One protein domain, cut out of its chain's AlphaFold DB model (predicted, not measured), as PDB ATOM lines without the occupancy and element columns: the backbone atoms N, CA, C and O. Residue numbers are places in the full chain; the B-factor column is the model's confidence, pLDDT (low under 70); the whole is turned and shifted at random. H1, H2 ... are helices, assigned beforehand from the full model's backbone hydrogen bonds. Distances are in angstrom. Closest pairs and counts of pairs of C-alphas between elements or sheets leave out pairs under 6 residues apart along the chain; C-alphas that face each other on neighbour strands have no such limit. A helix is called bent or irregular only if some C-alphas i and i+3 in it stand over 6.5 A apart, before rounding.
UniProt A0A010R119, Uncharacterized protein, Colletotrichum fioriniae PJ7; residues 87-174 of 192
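Overview. This is residues 87 to 174 of the 192 residues of an uncharacterized protein of Colletotrichum fioriniae PJ7 (UniProt A0A010R119). A flat, open zigzag: bent H2 folds back beside H1, the path turns at small H3, and residues 146 to 164 run back to H4 at the far end. The 88 printed residues hold four named helices, H1 to H4, and no named strand: all helix. It is only just loose, close to extended (radius of gyration of the C-alphas 18.1 A), spanning 57 by 35 by 14 A.

Along the chain. Find C-alpha 95 at (-10.074, -16.931, -36.112), where H1, residues 95 to 106, begins. H2, residues 113 to 135, is one helix by its hydrogen bonds but bent, C-alphas 123 and 126 lying 6.9 A apart; its arms are H2a, 113 to 123, 15.1 A long, and H2b, 126 to 135. After H3, residues 139 to 145, H4, residues 165 to 174, ends at (-52.927, 8.112, -36.390).

Arrangement. H1 and H2a are close but not clearly touching, closest C-alphas Ile 105 and Phe 119, 6.9 A, opposite ways. H4 is apart from H3. In H1, H2a, H2b, H3 and H4 every O i to N i+4 pair is within hydrogen-bond range.

Size, cuts and confidence. The printed part has no cut; H3 to H4 is a long link. Residues 156 to 163 are among those under pLDDT 70.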
ATOM      1  N   ALA A  87      -3.811 -12.733 -46.325       48.66
ATOM      2  CA  ALA A  87      -3.545 -13.917 -45.524       48.66
ATOM      3  C   ALA A  87      -2.046 -14.101 -45.218       48.66
ATOM      4  O   ALA A  87      -1.721 -14.445 -44.084       48.66
ATOM      5  N   ASP A  88      -1.137 -13.773 -46.146       51.88
ATOM      6  CA  ASP A  88       0.315 -13.891 -45.923       51.88
ATOM      7  C   ASP A  88       0.856 -12.842 -44.937       51.88
ATOM      8  O   ASP A  88       1.887 -13.042 -44.297       51.88
ATOM      9  N   ARG A  89       0.138 -11.727 -44.753       58.75
ATOM     10  CA  ARG A  89       0.557 -10.615 -43.880       58.75
ATOM     11  C   ARG A  89      -0.186 -10.554 -42.544       58.75
ATOM     12  O   ARG A  89       0.069  -9.634 -41.773       58.75
ATOM     13  N   ARG A  90      -1.082 -11.512 -42.255       65.62
ATOM     14  CA  ARG A  90      -1.994 -11.481 -41.088       65.62
ATOM     15  C   ARG A  90      -2.639 -10.101 -40.902       65.62
ATOM     16  O   ARG A  90      -2.665  -9.558 -39.802       65.62
ATOM     17  N   CYS A  91      -3.157  -9.526 -41.984       66.62
ATOM     18  CA  CYS A  91      -3.787  -8.201 -41.961       66.62
ATOM     19  C   CYS A  91      -5.088  -8.151 -41.139       66.62
ATOM     20  O   CYS A  91      -5.618  -7.072 -40.894       66.62
ATOM     21  N   PHE A  92      -5.614  -9.310 -40.732       71.19
ATOM     22  CA  PHE A  92      -6.884  -9.450 -40.032       71.19
ATOM     23  C   PHE A  92      -6.725 -10.195 -38.708       71.19
ATOM     24  O   PHE A  92      -5.772 -10.947 -38.497       71.19
ATOM     25  N   GLU A  93      -7.694  -9.984 -37.819       78.44
ATOM     26  CA  GLU A  93      -7.786 -10.679 -36.538       78.44
ATOM     27  C   GLU A  93      -7.815 -12.203 -36.727       78.44
ATOM     28  O   GLU A  93      -8.352 -12.723 -37.707       78.44
ATOM     29  N   SER A  94      -7.238 -12.934 -35.771       84.81
ATOM     30  CA  SER A  94      -7.226 -14.395 -35.823       84.81
ATOM     31  C   SER A  94      -8.637 -14.968 -35.714       84.81
ATOM     32  O   SER A  94      -9.517 -14.404 -35.059       84.81
ATOM     33  N   THR A  95      -8.829 -16.165 -36.263       83.50
ATOM     34  CA  THR A  95     -10.074 -16.931 -36.112       83.50
ATOM     35  C   THR A  95     -10.476 -17.093 -34.646       83.50
ATOM     36  O   THR A  95     -11.635 -16.894 -34.301       83.50
ATOM     37  N   SER A  96      -9.512 -17.339 -33.754       85.06
ATOM     38  CA  SER A  96      -9.749 -17.413 -32.308       85.06
ATOM     39  C   SER A  96     -10.295 -16.109 -31.711       85.06
ATOM     40  O   SER A  96     -11.196 -16.144 -30.870       85.06
ATOM     41  N   PHE A  97      -9.790 -14.956 -32.155       85.19
ATOM     42  CA  PHE A  97     -10.284 -13.655 -31.712       85.19
ATOM     43  C   PHE A  97     -11.704 -13.399 -32.227       85.19
ATOM     44  O   PHE A  97     -12.570 -12.986 -31.447       85.19
ATOM     45  N   LEU A  98     -11.958 -13.696 -33.506       84.81
ATOM     46  CA  LEU A  98     -13.265 -13.532 -34.144       84.81
ATOM     47  C   LEU A  98     -14.328 -14.413 -33.483       84.81
ATOM     48  O   LEU A  98     -15.354 -13.888 -33.058       84.81
ATOM     49  N   SER A  99     -14.051 -15.701 -33.264       83.94
ATOM     50  CA  SER A  99     -14.975 -16.603 -32.562       83.94
ATOM     51  C   SER A  99     -15.249 -16.149 -31.123       83.94
ATOM     52  O   SER A  99     -16.383 -16.195 -30.642       83.94
ATOM     53  N   GLY A 100     -14.227 -15.642 -30.423       85.69
ATOM     54  CA  GLY A 100     -14.407 -15.046 -29.099       85.69
ATOM     55  C   GLY A 100     -15.282 -13.788 -29.136       85.69
ATOM     56  O   GLY A 100     -16.102 -13.573 -28.239       85.69
ATOM     57  N   ARG A 101     -15.133 -12.954 -30.171       82.06
ATOM     58  CA  ARG A 101     -15.942 -11.749 -30.383       82.06
ATOM     59  C   ARG A 101     -17.391 -12.096 -30.715       82.06
ATOM     60  O   ARG A 101     -18.282 -11.551 -30.066       82.06
ATOM     61  N   GLU A 102     -17.622 -13.035 -31.625       83.69
ATOM     62  CA  GLU A 102     -18.949 -13.558 -31.973       83.69
ATOM     63  C   GLU A 102     -19.680 -14.089 -30.739       83.69
ATOM     64  O   GLU A 102     -20.817 -13.702 -30.482       83.69
ATOM     65  N   SER A 103     -19.000 -14.879 -29.898       84.31
ATOM     66  CA  SER A 103     -19.581 -15.397 -28.653       84.31
ATOM     67  C   SER A 103     -20.031 -14.285 -27.696       84.31
ATOM     68  O   SER A 103     -21.069 -14.406 -27.043       84.31
ATOM     69  N   ARG A 104     -19.276 -13.180 -27.602       83.12
ATOM     70  CA  ARG A 104     -19.646 -12.026 -26.762       83.12
ATOM     71  C   ARG A 104     -20.808 -11.233 -27.349       83.12
ATOM     72  O   ARG A 104     -21.656 -10.773 -26.591       83.12
ATOM     73  N   ILE A 105     -20.841 -11.077 -28.670       81.50
ATOM     74  CA  ILE A 105     -21.912 -10.367 -29.374       81.50
ATOM     75  C   ILE A 105     -23.221 -11.160 -29.277       81.50
ATOM     76  O   ILE A 105     -24.233 -10.594 -28.880       81.50
ATOM     77  N   ALA A 106     -23.188 -12.473 -29.514       82.31
ATOM     78  CA  ALA A 106     -24.363 -13.346 -29.461       82.31
ATOM     79  C   ALA A 106     -25.032 -13.405 -28.073       82.31
ATOM     80  O   ALA A 106     -26.226 -13.671 -27.967       82.31
ATOM     81  N   LYS A 107     -24.276 -13.154 -26.996       82.44
ATOM     82  CA  LYS A 107     -24.797 -13.133 -25.618       82.44
ATOM     83  C   LYS A 107     -25.489 -11.823 -25.242       82.44
ATOM     84  O   LYS A 107     -26.201 -11.790 -24.238       82.44
ATOM     85  N   ARG A 108     -25.267 -10.738 -25.987       78.31
ATOM     86  CA  ARG A 108     -25.892  -9.443 -25.700       78.31
ATOM     87  C   ARG A 108     -27.286  -9.415 -26.309       78.31
ATOM     88  O   ARG A 108     -27.446  -9.584 -27.511       78.31
ATOM     89  N   LYS A 109     -28.295  -9.180 -25.473       81.50
ATOM     90  CA  LYS A 109     -29.637  -8.855 -25.958       81.50
ATOM     91  C   LYS A 109     -29.634  -7.416 -26.463       81.50
ATOM     92  O   LYS A 109     -29.156  -6.523 -25.771       81.50
ATOM     93  N   THR A 110     -30.184  -7.207 -27.648       81.06
ATOM     94  CA  THR A 110     -30.374  -5.876 -28.223       81.06
ATOM     95  C   THR A 110     -31.662  -5.285 -27.655       81.06
ATOM     96  O   THR A 110     -32.742  -5.556 -28.170       81.06
ATOM     97  N   THR A 111     -31.560  -4.577 -26.530       84.69
ATOM     98  CA  THR A 111     -32.722  -4.073 -25.772       84.69
ATOM     99  C   THR A 111     -33.016  -2.596 -25.990       84.69
ATOM    100  O   THR A 111     -34.123  -2.157 -25.707       84.69
ATOM    101  N   ASP A 112     -32.040  -1.837 -26.476       81.62
ATOM    102  CA  ASP A 112     -32.119  -0.394 -26.659       81.62
ATOM    103  C   ASP A 112     -31.215   0.050 -27.819       81.62
ATOM    104  O   ASP A 112     -30.412  -0.726 -28.352       81.62
ATOM    105  N   GLU A 113     -31.347   1.314 -28.218       79.94
ATOM    106  CA  GLU A 113     -30.569   1.914 -29.304       79.94
ATOM    107  C   GLU A 113     -29.055   1.853 -29.039       79.94
ATOM    108  O   GLU A 113     -28.271   1.640 -29.965       79.94
ATOM    109  N   LYS A 114     -28.627   1.930 -27.771       81.19
ATOM    110  CA  LYS A 114     -27.208   1.834 -27.410       81.19
ATOM    111  C   LYS A 114     -26.662   0.427 -27.648       81.19
ATOM    112  O   LYS A 114     -25.532   0.270 -28.112       81.19
ATOM    113  N   ALA A 115     -27.462  -0.600 -27.379       82.12
ATOM    114  CA  ALA A 115     -27.125  -1.983 -27.675       82.12
ATOM    115  C   ALA A 115     -27.043  -2.236 -29.192       82.12
ATOM    116  O   ALA A 115     -26.130  -2.942 -29.631       82.12
ATOM    117  N   VAL A 116     -27.933  -1.627 -29.992       83.44
ATOM    118  CA  VAL A 116     -27.879  -1.671 -31.468       83.44
ATOM    119  C   VAL A 116     -26.615  -0.984 -31.986       83.44
ATOM    120  O   VAL A 116     -25.880  -1.578 -32.775       83.44
ATOM    121  N   GLU A 117     -26.320   0.228 -31.512       83.94
ATOM    122  CA  GLU A 117     -25.105   0.967 -31.864       83.94
ATOM    123  C   GLU A 117     -23.860   0.133 -31.547       83.94
ATOM    124  O   GLU A 117     -22.997  -0.055 -32.404       83.94
ATOM    125  N   CYS A 118     -23.777  -0.431 -30.337       81.44
ATOM    126  CA  CYS A 118     -22.678  -1.316 -29.974       81.44
ATOM    127  C   CYS A 118     -22.585  -2.518 -30.922       81.44
ATOM    128  O   CYS A 118     -21.486  -2.862 -31.357       81.44
ATOM    129  N   PHE A 119     -23.705  -3.158 -31.263       85.00
ATOM    130  CA  PHE A 119     -23.712  -4.292 -32.184       85.00
ATOM    131  C   PHE A 119     -23.164  -3.916 -33.566       85.00
ATOM    132  O   PHE A 119     -22.260  -4.594 -34.061       85.00
ATOM    133  N   LEU A 120     -23.667  -2.835 -34.168       86.25
ATOM    134  CA  LEU A 120     -23.248  -2.376 -35.496       86.25
ATOM    135  C   LEU A 120     -21.784  -1.933 -35.500       86.25
ATOM    136  O   LEU A 120     -21.030  -2.311 -36.399       86.25
ATOM    137  N   LYS A 121     -21.353  -1.237 -34.443       84.56
ATOM    138  CA  LYS A 121     -19.968  -0.796 -34.285       84.56
ATOM    139  C   LYS A 121     -18.977  -1.960 -34.283       84.56
ATOM    140  O   LYS A 121     -17.919  -1.882 -34.909       84.56
ATOM    141  N   TYR A 122     -19.301  -3.053 -33.587       83.44
ATOM    142  CA  TYR A 122     -18.411  -4.218 -33.488       83.44
ATOM    143  C   TYR A 122     -18.552  -5.214 -34.642       83.44
ATOM    144  O   TYR A 122     -17.568  -5.875 -34.979       83.44
ATOM    145  N   SER A 123     -19.745  -5.351 -35.219       82.88
ATOM    146  CA  SER A 123     -20.022  -6.371 -36.240       82.88
ATOM    147  C   SER A 123     -19.772  -5.871 -37.659       82.88
ATOM    148  O   SER A 123     -19.456  -6.674 -38.531       82.88
ATOM    149  N   VAL A 124     -19.910  -4.563 -37.892       83.50
ATOM    150  CA  VAL A 124     -19.860  -3.972 -39.235       83.50
ATOM    151  C   VAL A 124     -18.827  -2.856 -39.306       83.50
ATOM    152  O   VAL A 124     -17.864  -2.981 -40.055       83.50
ATOM    153  N   GLU A 125     -18.978  -1.800 -38.503       86.69
ATOM    154  CA  GLU A 125     -18.146  -0.594 -38.618       86.69
ATOM    155  C   GLU A 125     -16.659  -0.901 -38.413       86.69
ATOM    156  O   GLU A 125     -15.848  -0.647 -39.301       86.69
ATOM    157  N   SER A 126     -16.291  -1.492 -37.270       84.25
ATOM    158  CA  SER A 126     -14.881  -1.755 -36.950       84.25
ATOM    159  C   SER A 126     -14.241  -2.731 -37.946       84.25
ATOM    160  O   SER A 126     -13.177  -2.399 -38.467       84.25
ATOM    161  N   PRO A 127     -14.861  -3.881 -38.291       83.69
ATOM    162  CA  PRO A 127     -14.298  -4.788 -39.289       83.69
ATOM    163  C   PRO A 127     -14.121  -4.153 -40.672       83.69
ATOM    164  O   PRO A 127     -13.052  -4.281 -41.270       83.69
ATOM    165  N   VAL A 128     -15.132  -3.437 -41.178       85.69
ATOM    166  CA  VAL A 128     -15.054  -2.784 -42.495       85.69
ATOM    167  C   VAL A 128     -14.012  -1.670 -42.479       85.69
ATOM    168  O   VAL A 128     -13.228  -1.555 -43.419       85.69
ATOM    169  N   LYS A 129     -13.936  -0.897 -41.391       84.75
ATOM    170  CA  LYS A 129     -12.902   0.120 -41.210       84.75
ATOM    171  C   LYS A 129     -11.502  -0.492 -41.216       84.75
ATOM    172  O   LYS A 129     -10.638   0.032 -41.906       84.75
ATOM    173  N   THR A 130     -11.278  -1.613 -40.526       83.88
ATOM    174  CA  THR A 130      -9.990  -2.328 -40.554       83.88
ATOM    175  C   THR A 130      -9.632  -2.790 -41.965       83.88
ATOM    176  O   THR A 130      -8.511  -2.560 -42.412       83.88
ATOM    177  N   ILE A 131     -10.582  -3.381 -42.698       83.56
ATOM    178  CA  ILE A 131     -10.378  -3.776 -44.100       83.56
ATOM    179  C   ILE A 131      -9.990  -2.562 -44.947       83.56
ATOM    180  O   ILE A 131      -9.034  -2.624 -45.721       83.56
ATOM    181  N   MET A 132     -10.692  -1.443 -44.777       84.06
ATOM    182  CA  MET A 132     -10.432  -0.243 -45.562       84.06
ATOM    183  C   MET A 132      -9.120   0.446 -45.200       84.06
ATOM    184  O   MET A 132      -8.423   0.930 -46.090       84.06
ATOM    185  N   ASP A 133      -8.747   0.432 -43.921       82.50
ATOM    186  CA  ASP A 133      -7.473   0.948 -43.430       82.50
ATOM    187  C   ASP A 133      -6.272   0.158 -43.983       82.50
ATOM    188  O   ASP A 133      -5.203   0.741 -44.167       82.50
ATOM    189  N   GLU A 134      -6.439  -1.131 -44.298       82.38
ATOM    190  CA  GLU A 134      -5.421  -1.932 -44.989       82.38
ATOM    191  C   GLU A 134      -5.435  -1.712 -46.504       82.38
ATOM    192  O   GLU A 134      -4.387  -1.457 -47.098       82.38
ATOM    193  N   LEU A 135      -6.610  -1.748 -47.138       80.38
ATOM    194  CA  LEU A 135      -6.745  -1.566 -48.587       80.38
ATOM    195  C   LEU A 135      -6.227  -0.202 -49.048       80.38
ATOM    196  O   LEU A 135      -5.549  -0.116 -50.073       80.38
ATOM    197  N   LYS A 136      -6.455   0.857 -48.263       81.31
ATOM    198  CA  LYS A 136      -5.928   2.188 -48.574       81.31
ATOM    199  C   LYS A 136      -4.402   2.263 -48.517       81.31
ATOM    200  O   LYS A 136      -3.862   3.258 -48.963       81.31
ATOM    201  N   LYS A 137      -3.663   1.283 -47.983       80.12
ATOM    202  CA  LYS A 137      -2.184   1.323 -47.997       80.12
ATOM    203  C   LYS A 137      -1.599   1.004 -49.375       80.12
ATOM    204  O   LYS A 137      -0.455   1.368 -49.640       80.12
ATOM    205  N   ALA A 138      -2.364   0.347 -50.246       81.88
ATOM    206  CA  ALA A 138      -1.959   0.073 -51.619       81.88
ATOM    207  C   ALA A 138      -2.232   1.299 -52.505       81.88
ATOM    208  O   ALA A 138      -3.376   1.743 -52.635       81.88
ATOM    209  N   LYS A 139      -1.184   1.856 -53.127       77.06
ATOM    210  CA  LYS A 139      -1.284   3.063 -53.973       77.06
ATOM    211  C   LYS A 139      -2.177   2.835 -55.193       77.06
ATOM    212  O   LYS A 139      -2.882   3.736 -55.634       77.06
ATOM    213  N   GLU A 140      -2.175   1.613 -55.702       76.69
ATOM    214  CA  GLU A 140      -2.979   1.157 -56.827       76.69
ATOM    215  C   GLU A 140      -4.473   1.185 -56.479       76.69
ATOM    216  O   GLU A 140      -5.297   1.623 -57.278       76.69
ATOM    217  N   VAL A 141      -4.813   0.773 -55.254       75.31
ATOM    218  CA  VAL A 141      -6.184   0.781 -54.732       75.31
ATOM    219  C   VAL A 141      -6.640   2.213 -54.443       75.31
ATOM    220  O   VAL A 141      -7.753   2.575 -54.820       75.31
ATOM    221  N   GLN A 142      -5.773   3.061 -53.875       78.69
ATOM    222  CA  GLN A 142      -6.073   4.492 -53.725       78.69
ATOM    223  C   GLN A 142      -6.387   5.148 -55.076       78.69
ATOM    224  O   GLN A 142      -7.399   5.830 -55.198       78.69
ATOM    225  N   SER A 143      -5.556   4.904 -56.095       77.62
ATOM    226  CA  SER A 143      -5.722   5.506 -57.424       77.62
ATOM    227  C   SER A 143      -6.944   4.982 -58.181       77.62
ATOM    228  O   SER A 143      -7.493   5.710 -59.003       77.62
ATOM    229  N   ALA A 144      -7.346   3.729 -57.961       78.38
ATOM    230  CA  ALA A 144      -8.470   3.126 -58.673       78.38
ATOM    231  C   ALA A 144      -9.837   3.488 -58.071       78.38
ATOM    232  O   ALA A 144     -10.826   3.497 -58.802       78.38
ATOM    233  N   PHE A 145      -9.894   3.753 -56.762       77.31
ATOM    234  CA  PHE A 145     -11.147   3.910 -56.014       77.31
ATOM    235  C   PHE A 145     -11.268   5.249 -55.267       77.31
ATOM    236  O   PHE A 145     -12.216   5.416 -54.505       77.31
ATOM    237  N   ASP A 146     -10.325   6.177 -55.462       78.88
ATOM    238  CA  ASP A 146     -10.280   7.491 -54.797       78.88
ATOM    239  C   ASP A 146     -10.429   7.403 -53.263       78.88
ATOM    240  O   ASP A 146     -11.137   8.159 -52.602       78.88
ATOM    241  N   LEU A 147      -9.745   6.423 -52.663       76.44
ATOM    242  CA  LEU A 147      -9.851   6.109 -51.231       76.44
ATOM    243  C   LEU A 147      -8.996   7.026 -50.337       76.44
ATOM    244  O   LEU A 147      -8.707   6.675 -49.191       76.44
ATOM    245  N   VAL A 148      -8.578   8.191 -50.842       66.38
ATOM    246  CA  VAL A 148      -7.648   9.115 -50.164       66.38
ATOM    247  C   VAL A 148      -8.188   9.555 -48.799       66.38
ATOM    248  O   VAL A 148      -7.430   9.641 -47.832       66.38
ATOM    249  N   ASN A 149      -9.507   9.735 -48.692       73.06
ATOM    250  CA  ASN A 149     -10.175  10.186 -47.467       73.06
ATOM    251  C   ASN A 149     -10.803   9.046 -46.640       73.06
ATOM    252  O   ASN A 149     -11.378   9.299 -45.582       73.06
ATOM    253  N   GLY A 150     -10.658   7.790 -47.072       71.56
ATOM    254  CA  GLY A 150     -11.208   6.624 -46.377       71.56
ATOM    255  C   GLY A 150     -12.739   6.544 -46.400       71.56
ATOM    256  O   GLY A 150     -13.391   7.054 -47.306       71.56
ATOM    257  N   LEU A 151     -13.303   5.852 -45.405       75.38
ATOM    258  CA  LEU A 151     -14.741   5.625 -45.257       75.38
ATOM    259  C   LEU A 151     -15.233   6.265 -43.953       75.38
ATOM    260  O   LEU A 151     -14.631   6.056 -42.897       75.38
ATOM    261  N   VAL A 152     -16.336   7.011 -44.030       77.50
ATOM    262  CA  VAL A 152     -17.009   7.601 -42.867       77.50
ATOM    263  C   VAL A 152     -18.264   6.790 -42.571       77.50
ATOM    264  O   VAL A 152     -19.087   6.571 -43.457       77.50
ATOM    265  N   PHE A 153     -18.400   6.343 -41.326       75.38
ATOM    266  CA  PHE A 153     -19.637   5.763 -40.820       75.38
ATOM    267  C   PHE A 153     -20.355   6.816 -39.988       75.38
ATOM    268  O   PHE A 153     -19.847   7.249 -38.956       75.38
ATOM    269  N   GLU A 154     -21.531   7.227 -40.448       74.06
ATOM    270  CA  GLU A 154     -22.401   8.124 -39.700       74.06
ATOM    271  C   GLU A 154     -23.455   7.294 -38.972       74.06
ATOM    272  O   GLU A 154     -24.205   6.535 -39.584       74.06
ATOM    273  N   ASN A 155     -23.489   7.420 -37.645       70.06
ATOM    274  CA  ASN A 155     -24.575   6.896 -36.833       70.06
ATOM    275  C   ASN A 155     -25.484   8.065 -36.451       70.06
ATOM    276  O   ASN A 155     -25.035   8.998 -35.782       70.06
ATOM    277  N   HIS A 156     -26.744   8.027 -36.875       69.44
ATOM    278  CA  HIS A 156     -27.701   9.074 -36.544       69.44
ATOM    279  C   HIS A 156     -28.360   8.759 -35.191       69.44
ATOM    280  O   HIS A 156     -29.043   7.737 -35.070       69.44
ATOM    281  N   PRO A 157     -28.171   9.601 -34.159       63.34
ATOM    282  CA  PRO A 157     -28.836   9.404 -32.876       63.34
ATOM    283  C   PRO A 157     -30.358   9.512 -33.043       63.34
ATOM    284  O   PRO A 157     -30.836  10.393 -33.756       63.34
ATOM    285  N   HIS A 158     -31.106   8.639 -32.364       65.06
ATOM    286  CA  HIS A 158     -32.570   8.533 -32.393       65.06
ATOM    287  C   HIS A 158     -33.172   7.947 -33.668       65.06
ATOM    288  O   HIS A 158     -34.371   8.094 -33.883       65.06
ATOM    289  N   THR A 159     -32.397   7.231 -34.485       68.38
ATOM    290  CA  THR A 159     -32.939   6.565 -35.687       68.38
ATOM    291  C   THR A 159     -33.993   5.517 -35.330       68.38
ATOM    292  O   THR A 159     -34.932   5.303 -36.085       68.38
ATOM    293  N   LEU A 160     -33.849   4.860 -34.174       66.25
ATOM    294  CA  LEU A 160     -34.755   3.795 -33.717       66.25
ATOM    295  C   LEU A 160     -35.543   4.171 -32.454       66.25
ATOM    296  O   LEU A 160     -36.180   3.310 -31.851       66.25
ATOM    297  N   SER A 161     -35.457   5.428 -32.018       68.69
ATOM    298  CA  SER A 161     -36.189   5.931 -30.854       68.69
ATOM    299  C   SER A 161     -37.627   6.262 -31.238       68.69
ATOM    300  O   SER A 161     -37.867   6.728 -32.346       68.69
ATOM    301  N   ASP A 162     -38.572   6.150 -30.304       69.19
ATOM    302  CA  ASP A 162     -39.949   6.632 -30.504       69.19
ATOM    303  C   ASP A 162     -40.010   8.150 -30.792       69.19
ATOM    304  O   ASP A 162     -40.993   8.656 -31.325       69.19
ATOM    305  N   ALA A 163     -38.930   8.881 -30.489       67.50
ATOM    306  CA  ALA A 163     -38.750  10.288 -30.848       67.50
ATOM    307  C   ALA A 163     -38.242  10.515 -32.290       67.50
ATOM    308  O   ALA A 163     -38.027  11.664 -32.680       67.50
ATOM    309  N   ALA A 164     -38.017   9.456 -33.078       71.50
ATOM    310  CA  ALA A 164     -37.634   9.566 -34.483       71.50
ATOM    311  C   ALA A 164     -38.704  10.343 -35.261       71.50
ATOM    312  O   ALA A 164     -39.902  10.095 -35.097       71.50
ATOM    313  N   ALA A 165     -38.280  11.257 -36.140       69.94
ATOM    314  CA  ALA A 165     -39.191  12.127 -36.889       69.94
ATOM    315  C   ALA A 165     -40.279  11.334 -37.641       69.94
ATOM    316  O   ALA A 165     -41.444  11.720 -37.626       69.94
ATOM    317  N   GLU A 166     -39.916  10.183 -38.211       69.38
ATOM    318  CA  GLU A 166     -40.832   9.270 -38.904       69.38
ATOM    319  C   GLU A 166     -41.886   8.621 -37.986       69.38
ATOM    320  O   GLU A 166     -43.023   8.396 -38.409       69.38
ATOM    321  N   ILE A 167     -41.541   8.329 -36.725       72.12
ATOM    322  CA  ILE A 167     -42.467   7.745 -35.745       72.12
ATOM    323  C   ILE A 167     -43.414   8.831 -35.234       72.12
ATOM    324  O   ILE A 167     -44.628   8.616 -35.229       72.12
ATOM    325  N   VAL A 168     -42.887  10.018 -34.922       76.81
ATOM    326  CA  VAL A 168     -43.672  11.193 -34.508       76.81
ATOM    327  C   VAL A 168     -44.659  11.614 -35.602       76.81
ATOM    328  O   VAL A 168     -45.835  11.860 -35.322       76.81
ATOM    329  N   GLU A 169     -44.224  11.650 -36.863       76.94
ATOM    330  CA  GLU A 169     -45.082  11.948 -38.015       76.94
ATOM    331  C   GLU A 169     -46.179  10.883 -38.179       76.94
ATOM    332  O   GLU A 169     -47.368  11.199 -38.305       76.94
ATOM    333  N   ARG A 170     -45.817   9.599 -38.080       77.06
ATOM    334  CA  ARG A 170     -46.774   8.493 -38.182       77.06
ATOM    335  C   ARG A 170     -47.796   8.476 -37.044       77.06
ATOM    336  O   ARG A 170     -48.953   8.124 -37.278       77.06
ATOM    337  N   GLU A 171     -47.405   8.808 -35.818       75.31
ATOM    338  CA  GLU A 171     -48.332   8.927 -34.686       75.31
ATOM    339  C   GLU A 171     -49.248  10.137 -34.825       75.31
ATOM    340  O   GLU A 171     -50.461  10.003 -34.647       75.31
ATOM    341  N   SER A 172     -48.714  11.269 -35.277       72.88
ATOM    342  CA  SER A 172     -49.503  12.465 -35.588       72.88
ATOM    343  C   SER A 172     -50.602  12.169 -36.618       72.88
ATOM    344  O   SER A 172     -51.734  12.636 -36.484       72.88
ATOM    345  N   HIS A 173     -50.320  11.313 -37.604       65.12
ATOM    346  CA  HIS A 173     -51.307  10.866 -38.589       65.12
ATOM    347  C   HIS A 173     -52.311   9.825 -38.070       65.12
ATOM    348  O   HIS A 173     -53.405   9.717 -38.625       65.12
ATOM    349  N   ARG A 174     -51.993   9.075 -37.007       65.50
ATOM    350  CA  ARG A 174     -52.927   8.112 -36.390       65.50
ATOM    351  C   ARG A 174     -53.989   8.777 -35.509       65.50
ATOM    352  O   ARG A 174     -55.016   8.151 -35.252       65.50
TER     353      ARG A 174